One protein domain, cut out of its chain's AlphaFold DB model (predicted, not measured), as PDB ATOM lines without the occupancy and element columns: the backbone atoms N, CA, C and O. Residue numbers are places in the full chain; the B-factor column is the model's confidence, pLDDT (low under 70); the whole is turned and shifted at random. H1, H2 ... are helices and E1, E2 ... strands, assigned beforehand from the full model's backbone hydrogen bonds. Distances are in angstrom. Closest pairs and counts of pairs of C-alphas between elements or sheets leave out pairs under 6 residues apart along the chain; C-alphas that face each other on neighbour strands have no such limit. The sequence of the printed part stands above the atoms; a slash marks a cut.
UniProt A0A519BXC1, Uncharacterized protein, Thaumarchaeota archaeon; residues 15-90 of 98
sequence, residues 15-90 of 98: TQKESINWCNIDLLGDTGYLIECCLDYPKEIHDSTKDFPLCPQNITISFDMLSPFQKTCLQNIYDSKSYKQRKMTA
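What this domain is: This is residues 15 to 90 of the 98 residues of an uncharacterized protein of Thaumarchaeota archaeon (UniProt A0A519BXC1). A long, thin trail leads into a narrow ribbon of two antiparallel strands, E1 and E2, with the helix H3 in the connection at the ribbon's far end. The first half is mostly an open run without named elements, with the one-turn helices H1 and H2 along it; residues 15 to 21 and 26 to 32 stick out free. The printed part has 76 residues with three named helices and two named strands, in the order H1 H2 E1 H3 E2, and the sheet's order is E1 - E2. The class is mixed, helices and strands, with under half of the residues in named elements. The whole is extended, a rod spanning 58 by 26 by 19 A, with a radius of gyration of the C-alphas of 19.6 A.

How they stand to each other: H1, residues 15 to 18, and H2, residues 43 to 46, are apart. E1, residues 57 to 62, and E2, residues 84 to 89, are antiparallel neighbours at 148 degrees between their directions. N 57 and O 89, at 2.9 A, and N 61 and O 85, at 2.8 A, are within hydrogen-bond range. H3, residues 68 to 78, touches no helix; tight links join it to E1 and E2. Every O i to N i+4 pair in H3 is within hydrogen-bond range; H1 and H2 are too short for such a pair.

Where its parts are: H1 begins at C-alpha 15, (114.855, 222.002, 164.827). H1 and H2 are each 5.2 A long, E1 14.5 A, H3 15.4 A and E2 14.0 A. E2 ends at C-alpha 89, (125.097, 208.927, 133.643).

The domain as a whole: The C-alphas of Thr 15 and Asn 76, the two farthest apart, are 59.0 A apart. The link from H1 to H2 is long, with 24 residues. The printed part has no cut, and no printed residue is under 70 in pLDDT.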
ATOM      1  N   THR A  15     114.177 220.859 164.191       94.31
ATOM      2  CA  THR A  15     114.855 222.002 164.827       94.31
ATOM      3  C   THR A  15     116.379 221.925 164.707       94.31
ATOM      4  O   THR A  15     117.035 222.931 164.459       94.31
ATOM      5  N   GLN A  16     116.961 220.726 164.835       93.00
ATOM      6  CA  GLN A  16     118.403 220.539 164.655       93.00
ATOM      7  C   GLN A  16     118.826 220.810 163.210       93.00
ATOM      8  O   GLN A  16     119.831 221.479 162.992       93.00
ATOM      9  N   LYS A  17     118.046 220.345 162.225       91.69
ATOM     10  CA  LYS A  17     118.319 220.602 160.802       91.69
ATOM     11  C   LYS A  17     118.305 222.098 160.475       91.69
ATOM     12  O   LYS A  17     119.160 222.559 159.730       91.69
ATOM     13  N   GLU A  18     117.360 222.841 161.048       92.25
ATOM     14  CA  GLU A  18     117.206 224.288 160.835       92.25
ATOM     15  C   GLU A  18     118.335 225.110 161.476       92.25
ATOM     16  O   GLU A  18     118.667 226.182 160.982       92.25
ATOM     17  N   SER A  19     118.964 224.604 162.542       94.06
ATOM     18  CA  SER A  19     120.100 225.272 163.193       94.06
ATOM     19  C   SER A  19     121.438 225.144 162.454       94.06
ATOM     20  O   SER A  19     122.397 225.831 162.806       94.06
ATOM     21  N   ILE A  20     121.534 224.264 161.452       92.75
ATOM     22  CA  ILE A  20     122.783 223.998 160.731       92.75
ATOM     23  C   ILE A  20     122.907 224.952 159.542       92.75
ATOM     24  O   ILE A  20     122.022 225.029 158.691       92.75
ATOM     25  N   ASN A  21     124.051 225.630 159.437       93.38
ATOM     26  CA  ASN A  21     124.407 226.374 158.233       93.38
ATOM     27  C   ASN A  21     125.028 225.428 157.193       93.38
ATOM     28  O   ASN A  21     126.236 225.195 157.193       93.38
ATOM     29  N   TRP A  22     124.197 224.897 156.296       90.19
ATOM     30  CA  TRP A  22     124.606 223.918 155.283       90.19
ATOM     31  C   TRP A  22     125.668 224.430 154.299       90.19
ATOM     32  O   TRP A  22     126.429 223.634 153.758       90.19
ATOM     33  N   CYS A  23     125.762 225.747 154.098       89.62
ATOM     34  CA  CYS A  23     126.749 226.357 153.204       89.62
ATOM     35  C   CYS A  23     128.124 226.543 153.862       89.62
ATOM     36  O   CYS A  23     129.076 226.918 153.181       89.62
ATOM     37  N   ASN A  24     128.234 226.325 155.175       91.44
ATOM     38  CA  ASN A  24     129.459 226.548 155.934       91.44
ATOM     39  C   ASN A  24     129.652 225.456 156.997       91.44
ATOM     40  O   ASN A  24     129.541 225.705 158.199       91.44
ATOM     41  N   ILE A  25     129.901 224.232 156.530       91.19
ATOM     42  CA  ILE A  25     130.186 223.068 157.375       91.19
ATOM     43  C   ILE A  25     131.701 222.857 157.457       91.19
ATOM     44  O   ILE A  25     132.404 222.946 156.449       91.19
ATOM     45  N   ASP A  26     132.198 222.516 158.646       90.56
ATOM     46  CA  ASP A  26     133.579 222.066 158.829       90.56
ATOM     47  C   ASP A  26     133.773 220.646 158.267       90.56
ATOM     48  O   ASP A  26     133.404 219.650 158.889       90.56
ATOM     49  N   LEU A  27     134.383 220.556 157.082       88.00
ATOM     50  CA  LEU A  27     134.666 219.292 156.390       88.00
ATOM     51  C   LEU A  27     135.810 218.475 157.019       88.00
ATOM     52  O   LEU A  27     136.032 217.329 156.621       88.00
ATOM     53  N   LEU A  28     136.568 219.049 157.959       90.31
ATOM     54  CA  LEU A  28     137.656 218.375 158.679       90.31
ATOM     55  C   LEU A  28     137.274 218.026 160.128       90.31
ATOM     56  O   LEU A  28     138.048 217.364 160.836       90.31
ATOM     57  N   GLY A  29     136.079 218.443 160.548       88.56
ATOM     58  CA  GLY A  29     135.514 218.183 161.861       88.56
ATOM     59  C   GLY A  29     135.241 216.700 162.115       88.56
ATOM     60  O   GLY A  29     135.324 215.850 161.231       88.56
ATOM     61  N   ASP A  30     134.915 216.371 163.363       90.88
ATOM     62  CA  ASP A  30     134.625 214.989 163.779       90.88
ATOM     63  C   ASP A  30     133.183 214.550 163.475       90.88
ATOM     64  O   ASP A  30     132.833 213.384 163.653       90.88
ATOM     65  N   THR A  31     132.328 215.478 163.034       89.56
ATOM     66  CA  THR A  31     130.919 215.217 162.720       89.56
ATOM     67  C   THR A  31     130.676 215.369 161.224       89.56
ATOM     68  O   THR A  31     130.894 216.440 160.667       89.56
ATOM     69  N   GLY A  32     130.188 214.302 160.589       90.50
ATOM     70  CA  GLY A  32     129.721 214.314 159.202       90.50
ATOM     71  C   GLY A  32     128.194 214.290 159.106       90.50
ATOM     72  O   GLY A  32     127.510 213.856 160.035       90.50
ATOM     73  N   TYR A  33     127.665 214.714 157.958       90.81
ATOM     74  CA  TYR A  33     126.232 214.712 157.664       90.81
ATOM     75  C   TYR A  33     125.951 213.923 156.385       90.81
ATOM     76  O   TYR A  33     126.662 214.060 155.393       90.81
ATOM     77  N   LEU A  34     124.891 213.116 156.414       89.81
ATOM     78  CA  LEU A  34     124.284 212.508 155.232       89.81
ATOM     79  C   LEU A  34     122.956 213.224 154.990       89.81
ATOM     80  O   LEU A  34     122.155 213.358 155.919       89.81
ATOM     81  N   ILE A  35     122.756 213.724 153.773       87.81
ATOM     82  CA  ILE A  35     121.622 214.577 153.418       87.81
ATOM     83  C   ILE A  35     120.900 213.941 152.233       87.81
ATOM     84  O   ILE A  35     121.529 213.638 151.224       87.81
ATOM     85  N   GLU A  36     119.591 213.778 152.383       87.75
ATOM     86  CA  GLU A  36     118.642 213.509 151.301       87.75
ATOM     87  C   GLU A  36     118.006 214.850 150.924       87.75
ATOM     88  O   GLU A  36     117.447 215.553 151.776       87.75
ATOM     89  N   CYS A  37     118.190 215.266 149.674       85.31
ATOM     90  CA  CYS A  37     117.710 216.546 149.167       85.31
ATOM     91  C   CYS A  37     117.488 216.504 147.655       85.31
ATOM     92  O   CYS A  37     118.048 215.675 146.937       85.31
ATOM     93  N   CYS A  38     116.683 217.444 147.159       86.94
ATOM     94  CA  CYS A  38     116.651 217.725 145.732       86.94
ATOM     95  C   CYS A  38     117.918 218.490 145.338       86.94
ATOM     96  O   CYS A  38     118.362 219.382 146.067       86.94
ATOM     97  N   LEU A  39     118.488 218.145 144.186       84.12
ATOM     98  CA  LEU A  39     119.732 218.730 143.703       84.12
ATOM     99  C   LEU A  39     119.581 219.176 142.253       84.12
ATOM    100  O   LEU A  39     119.356 218.358 141.361       84.12
ATOM    101  N   ASP A  40     119.805 220.463 142.025       83.69
ATOM    102  CA  ASP A  40     119.976 221.017 140.688       83.69
ATOM    103  C   ASP A  40     121.459 221.008 140.318       83.69
ATOM    104  O   ASP A  40     122.318 221.334 141.141       83.69
ATOM    105  N   TYR A  41     121.770 220.618 139.078       82.50
ATOM    106  CA  TYR A  41     123.141 220.594 138.565       82.50
ATOM    107  C   TYR A  41     123.363 221.713 137.539       82.50
ATOM    108  O   TYR A  41     123.064 221.510 136.356       82.50
ATOM    109  N   PRO A  42     123.855 222.893 137.971       85.00
ATOM    110  CA  PRO A  42     124.062 224.026 137.083       85.00
ATOM    111  C   PRO A  42     124.984 223.682 135.915       85.00
ATOM    112  O   PRO A  42     125.953 222.926 136.045       85.00
ATOM    113  N   LYS A  43     124.710 224.270 134.752       83.62
ATOM    114  CA  LYS A  43     125.510 224.021 133.549       83.62
ATOM    115  C   LYS A  43     126.932 224.562 133.699       83.62
ATOM    116  O   LYS A  43     127.873 223.968 133.188       83.62
ATOM    117  N   GLU A  44     127.088 225.644 134.451       87.75
ATOM    118  CA  GLU A  44     128.346 226.349 134.689       87.75
ATOM    119  C   GLU A  44     129.374 225.460 135.401       87.75
ATOM    120  O   GLU A  44     130.569 225.558 135.129       87.75
ATOM    121  N   ILE A  45     128.920 224.564 136.288       86.19
ATOM    122  CA  ILE A  45     129.802 223.639 137.011       86.19
ATOM    123  C   ILE A  45     130.049 222.338 136.248       86.19
ATOM    124  O   ILE A  45     131.010 221.632 136.542       86.19
ATOM    125  N   HIS A  46     129.215 221.990 135.270       82.56
ATOM    126  CA  HIS A  46     129.349 220.733 134.538       82.56
ATOM    127  C   HIS A  46     130.650 220.659 133.744       82.56
ATOM    128  O   HIS A  46     131.310 219.622 133.739       82.56
ATOM    129  N   ASP A  47     131.059 221.763 133.124       84.31
ATOM    130  CA  ASP A  47     132.286 221.782 132.328       84.31
ATOM    131  C   ASP A  47     133.538 221.637 133.204       84.31
ATOM    132  O   ASP A  47     134.476 220.933 132.824       84.31
ATOM    133  N   SER A  48     133.538 222.234 134.402       89.50
ATOM    134  CA  SER A  48     134.654 222.124 135.354       89.50
ATOM    135  C   SER A  48     134.713 220.773 136.069       89.50
ATOM    136  O   SER A  48     135.769 220.378 136.555       89.50
ATOM    137  N   THR A  49     133.601 220.041 136.105       86.56
ATOM    138  CA  THR A  49     133.468 218.735 136.771       86.56
ATOM    139  C   THR A  49     133.332 217.578 135.785       86.56
ATOM    140  O   THR A  49     133.051 216.458 136.196       86.56
ATOM    141  N   LYS A  50     133.546 217.806 134.484       82.50
ATOM    142  CA  LYS A  50     133.317 216.802 133.430       82.50
ATOM    143  C   LYS A  50     134.059 215.481 133.665       82.50
ATOM    144  O   LYS A  50     133.541 214.419 133.332       82.50
ATOM    145  N   ASP A  51     135.261 215.559 134.240       87.75
ATOM    146  CA  ASP A  51     136.124 214.400 134.474       87.75
ATOM    147  C   ASP A  51     135.669 213.611 135.716       87.75
ATOM    148  O   ASP A  51     135.853 212.398 135.789       87.75
ATOM    149  N   PHE A  52     135.011 214.291 136.666       87.19
ATOM    150  CA  PHE A  52     134.465 213.730 137.903       87.19
ATOM    151  C   PHE A  52     133.081 214.331 138.197       87.19
ATOM    152  O   PHE A  52     132.942 215.170 139.095       87.19
ATOM    153  N   PRO A  53     132.050 213.940 137.425       85.19
ATOM    154  CA  PRO A  53     130.731 214.537 137.543       85.19
ATOM    155  C   PRO A  53     130.138 214.245 138.916       85.19
ATOM    156  O   PRO A  53     130.174 213.110 139.402       85.19
ATOM    157  N   LEU A  54     129.558 215.267 139.544       84.38
ATOM    158  CA  LEU A  54     129.027 215.115 140.891       84.38
ATOM    159  C   LEU A  54     127.664 214.418 140.849       84.38
ATOM    160  O   LEU A  54     126.740 214.839 140.142       84.38
ATOM    161  N   CYS A  55     127.536 213.372 141.668       83.19
ATOM    162  CA  CYS A  55     126.302 212.611 141.876       83.19
ATOM    163  C   CYS A  55     125.704 212.071 140.543       83.19
ATOM    164  O   CYS A  55     124.625 212.465 140.100       83.19
ATOM    165  N   PRO A  56     126.422 211.168 139.846       87.81
ATOM    166  CA  PRO A  56     125.886 210.507 138.662       87.81
ATOM    167  C   PRO A  56     124.696 209.612 139.033       87.81
ATOM    168  O   PRO A  56     124.651 209.032 140.118       87.81
ATOM    169  N   GLN A  57     123.737 209.476 138.119       87.31
ATOM    170  CA  GLN A  57     122.527 208.689 138.349       87.31
ATOM    171  C   GLN A  57     122.544 207.361 137.605       87.31
ATOM    172  O   GLN A  57     122.992 207.267 136.462       87.31
ATOM    173  N   ASN A  58     121.979 206.336 138.244       91.06
ATOM    174  CA  ASN A  58     121.753 205.033 137.632       91.06
ATOM    175  C   ASN A  58     120.384 204.993 136.943       91.06
ATOM    176  O   ASN A  58     119.408 204.504 137.520       91.06
ATOM    177  N   ILE A  59     120.308 205.510 135.720       92.19
ATOM    178  CA  ILE A  59     119.055 205.587 134.964       92.19
ATOM    179  C   ILE A  59     118.984 204.517 133.877       92.19
ATOM    180  O   ILE A  59     119.990 203.961 133.427       92.19
ATOM    181  N   THR A  60     117.762 204.215 133.446       95.06
ATOM    182  CA  THR A  60     117.535 203.356 132.283       95.06
ATOM    183  C   THR A  60     117.449 204.221 131.037       95.06
ATOM    184  O   THR A  60     116.484 204.956 130.864       95.06
ATOM    185  N   ILE A  61     118.441 204.100 130.159       95.38
ATOM    186  CA  ILE A  61     118.446 204.763 128.858       95.38
ATOM    187  C   ILE A  61     117.491 204.017 127.931       95.38
ATOM    188  O   ILE A  61     117.665 202.815 127.699       95.38
ATOM    189  N   SER A  62     116.476 204.723 127.434       96.06
ATOM    190  CA  SER A  62     115.520 204.222 126.447       96.06
ATOM    191  C   SER A  62     115.957 204.565 125.020       96.06
ATOM    192  O   SER A  62     116.861 205.371 124.803       96.06
ATOM    193  N   PHE A  63     115.298 203.959 124.032       96.62
ATOM    194  CA  PHE A  63     115.530 204.262 122.620       96.62
ATOM    195  C   PHE A  63     115.339 205.750 122.292       96.62
ATOM    196  O   PHE A  63     116.121 206.312 121.528       96.62
ATOM    197  N   ASP A  64     114.355 206.417 122.896       95.81
ATOM    198  CA  ASP A  64     114.057 207.826 122.618       95.81
ATOM    199  C   ASP A  64     115.183 208.769 123.043       95.81
ATOM    200  O   ASP A  64     115.415 209.776 122.376       95.81
ATOM    201  N   MET A  65     115.929 208.386 124.083       94.31
ATOM    202  CA  MET A  65     117.079 209.127 124.605       94.31
ATOM    203  C   MET A  65     118.329 209.010 123.727       94.31
ATOM    204  O   MET A  65     119.297 209.738 123.946       94.31
ATOM    205  N   LEU A  66     118.347 208.092 122.757       95.31
ATOM    206  CA  LEU A  66     119.478 207.935 121.851       95.31
ATOM    207  C   LEU A  66     119.539 209.088 120.846       95.31
ATOM    208  O   LEU A  66     118.524 209.509 120.279       95.31
ATOM    209  N   SER A  67     120.755 209.547 120.558       95.81
ATOM    210  CA  SER A  67     120.994 210.498 119.477       95.81
ATOM    211  C   SER A  67     120.635 209.882 118.116       95.81
ATOM    212  O   SER A  67     120.647 208.654 117.967       95.81
ATOM    213  N   PRO A  68     120.356 210.698 117.081       97.44
ATOM    214  CA  PRO A  68     120.067 210.184 115.740       97.44
ATOM    215  C   PRO A  68     121.148 209.225 115.225       97.44
ATOM    216  O   PRO A  68     120.830 208.153 114.719       97.44
ATOM    217  N   PHE A  69     122.422 209.559 115.454       97.56
ATOM    218  CA  PHE A  69     123.553 208.706 115.089       97.56
ATOM    219  C   PHE A  69     123.518 207.348 115.805       97.56
ATOM    220  O   PHE A  69     123.660 206.306 115.170       97.56
ATOM    221  N   GLN A  70     123.264 207.341 117.117       96.69
ATOM    222  CA  GLN A  70     123.169 206.104 117.896       96.69
ATOM    223  C   GLN A  70     122.019 205.209 117.423       96.69
ATOM    224  O   GLN A  70     122.191 203.994 117.344       96.69
ATOM    225  N   LYS A  71     120.869 205.796 117.062       97.56
ATOM    226  CA  LYS A  71     119.728 205.063 116.488       97.56
ATOM    227  C   LYS A  71     120.102 204.402 115.158       97.56
ATOM    228  O   LYS A  71     119.804 203.227 114.963       97.56
ATOM    229  N   THR A  72     120.809 205.115 114.279       97.19
ATOM    230  CA  THR A  72     121.318 204.560 113.013       97.19
ATOM    231  C   THR A  72     122.305 203.416 113.246       97.19
ATOM    232  O   THR A  72     122.181 202.369 112.617       97.19
ATOM    233  N   CYS A  73     123.254 203.567 114.174       97.25
ATOM    234  CA  CYS A  73     124.191 202.495 114.518       97.25
ATOM    235  C   CYS A  73     123.475 201.256 115.067       97.25
ATOM    236  O   CYS A  73     123.816 200.142 114.683       97.25
ATOM    237  N   LEU A  74     122.476 201.442 115.935       96.94
ATOM    238  CA  LEU A  74     121.699 200.340 116.498       96.94
ATOM    239  C   LEU A  74     121.002 199.526 115.401       96.94
ATOM    240  O   LEU A  74     121.091 198.300 115.399       96.94
ATOM    241  N   GLN A  75     120.376 200.212 114.443       96.94
ATOM    242  CA  GLN A  75     119.726 199.578 113.300       96.94
ATOM    243  C   GLN A  75     120.735 198.864 112.390       96.94
ATOM    244  O   GLN A  75     120.498 197.732 111.993       96.94
ATOM    245  N   ASN A  76     121.865 199.492 112.064       97.19
ATOM    246  CA  ASN A  76     122.805 198.932 111.090       97.19
ATOM    247  C   ASN A  76     123.637 197.765 111.642       97.19
ATOM    248  O   ASN A  76     124.035 196.892 110.880       97.19
ATOM    249  N   ILE A  77     123.942 197.773 112.943       97.06
ATOM    250  CA  ILE A  77     124.816 196.773 113.574       97.06
ATOM    251  C   ILE A  77     124.001 195.619 114.159       97.06
ATOM    252  O   ILE A  77     124.418 194.469 114.072       97.06
ATOM    253  N   TYR A  78     122.856 195.927 114.772       95.88
ATOM    254  CA  TYR A  78     122.077 194.956 115.544       95.88
ATOM    255  C   TYR A  78     120.687 194.683 114.962       95.88
ATOM    256  O   TYR A  78     119.952 193.898 115.555       95.88
ATOM    257  N   ASP A  79     120.301 195.347 113.865       95.75
ATOM    258  CA  ASP A  79     118.959 195.268 113.259       95.75
ATOM    259  C   ASP A  79     117.814 195.484 114.271       95.75
ATOM    260  O   ASP A  79     116.736 194.899 114.183       95.75
ATOM    261  N   SER A  80     118.049 196.336 115.279       93.44
ATOM    262  CA  SER A  80     117.094 196.601 116.359       93.44
ATOM    263  C   SER A  80     116.579 198.037 116.336       93.44
ATOM    264  O   SER A  80     117.341 198.998 116.219       93.44
ATOM    265  N   LYS A  81     115.269 198.180 116.563       91.94
ATOM    266  CA  LYS A  81     114.571 199.459 116.798       91.94
ATOM    267  C   LYS A  81     114.165 199.658 118.258       91.94
ATOM    268  O   LYS A  81     113.345 200.516 118.565       91.94
ATOM    269  N   SER A  82     114.707 198.846 119.164       95.06
ATOM    270  CA  SER A  82     114.466 198.960 120.599       95.06
ATOM    271  C   SER A  82     115.782 198.980 121.367       95.06
ATOM    272  O   SER A  82     116.740 198.286 121.020       95.06
ATOM    273  N   TYR A  83     115.833 199.795 122.417       95.69
ATOM    274  CA  TYR A  83     116.999 199.911 123.280       95.69
ATOM    275  C   TYR A  83     116.565 200.155 124.719       95.69
ATOM    276  O   TYR A  83     115.710 201.002 124.989       95.69
ATOM    277  N   LYS A  84     117.169 199.402 125.637       96.06
ATOM    278  CA  LYS A  84     116.988 199.569 127.074       96.06
ATOM    279  C   LYS A  84     118.250 199.118 127.790       96.06
ATOM    280  O   LYS A  84     118.587 197.938 127.761       96.06
ATOM    281  N   GLN A  85     118.937 200.037 128.457       95.12
ATOM    282  CA  GLN A  85     120.103 199.682 129.261       95.12
ATOM    283  C   GLN A  85     120.219 200.572 130.492       95.12
ATOM    284  O   GLN A  85     120.047 201.784 130.410       95.12
ATOM    285  N   ARG A  86     120.555 199.970 131.637       95.75
ATOM    286  CA  ARG A  86     120.931 200.726 132.835       95.75
ATOM    287  C   ARG A  86     122.345 201.267 132.675       95.75
ATOM    288  O   ARG A  86     123.261 200.504 132.363       95.75
ATOM    289  N   LYS A  87     122.515 202.570 132.867       93.75
ATOM    290  CA  LYS A  87     123.793 203.268 132.740       93.75
ATOM    291  C   LYS A  87     123.977 204.210 133.919       93.75
ATOM    292  O   LYS A  87     123.014 204.768 134.432       93.75
ATOM    293  N   MET A  88     125.234 204.391 134.308       91.31
ATOM    294  CA  MET A  88     125.628 205.469 135.201       91.31
ATOM    295  C   MET A  88     125.872 206.711 134.351       91.31
ATOM    296  O   MET A  88     126.772 206.698 133.513       91.31
ATOM    297  N   THR A  89     125.047 207.741 134.502       88.56
ATOM    298  CA  THR A  89     125.097 208.927 133.643       88.56
ATOM    299  C   THR A  89     125.138 210.208 134.452       88.56
ATOM    300  O   THR A  89     124.362 210.390 135.391       88.56
ATOM    301  N   ALA A  90     126.008 211.121 134.035       86.62
ATOM    302  CA  ALA A  90     125.955 212.513 134.439       86.62
ATOM    303  C   ALA A  90     124.981 213.243 133.511       86.62
ATOM    304  O   ALA A  90     125.236 213.376 132.316       86.62
TER     305      ALA A  90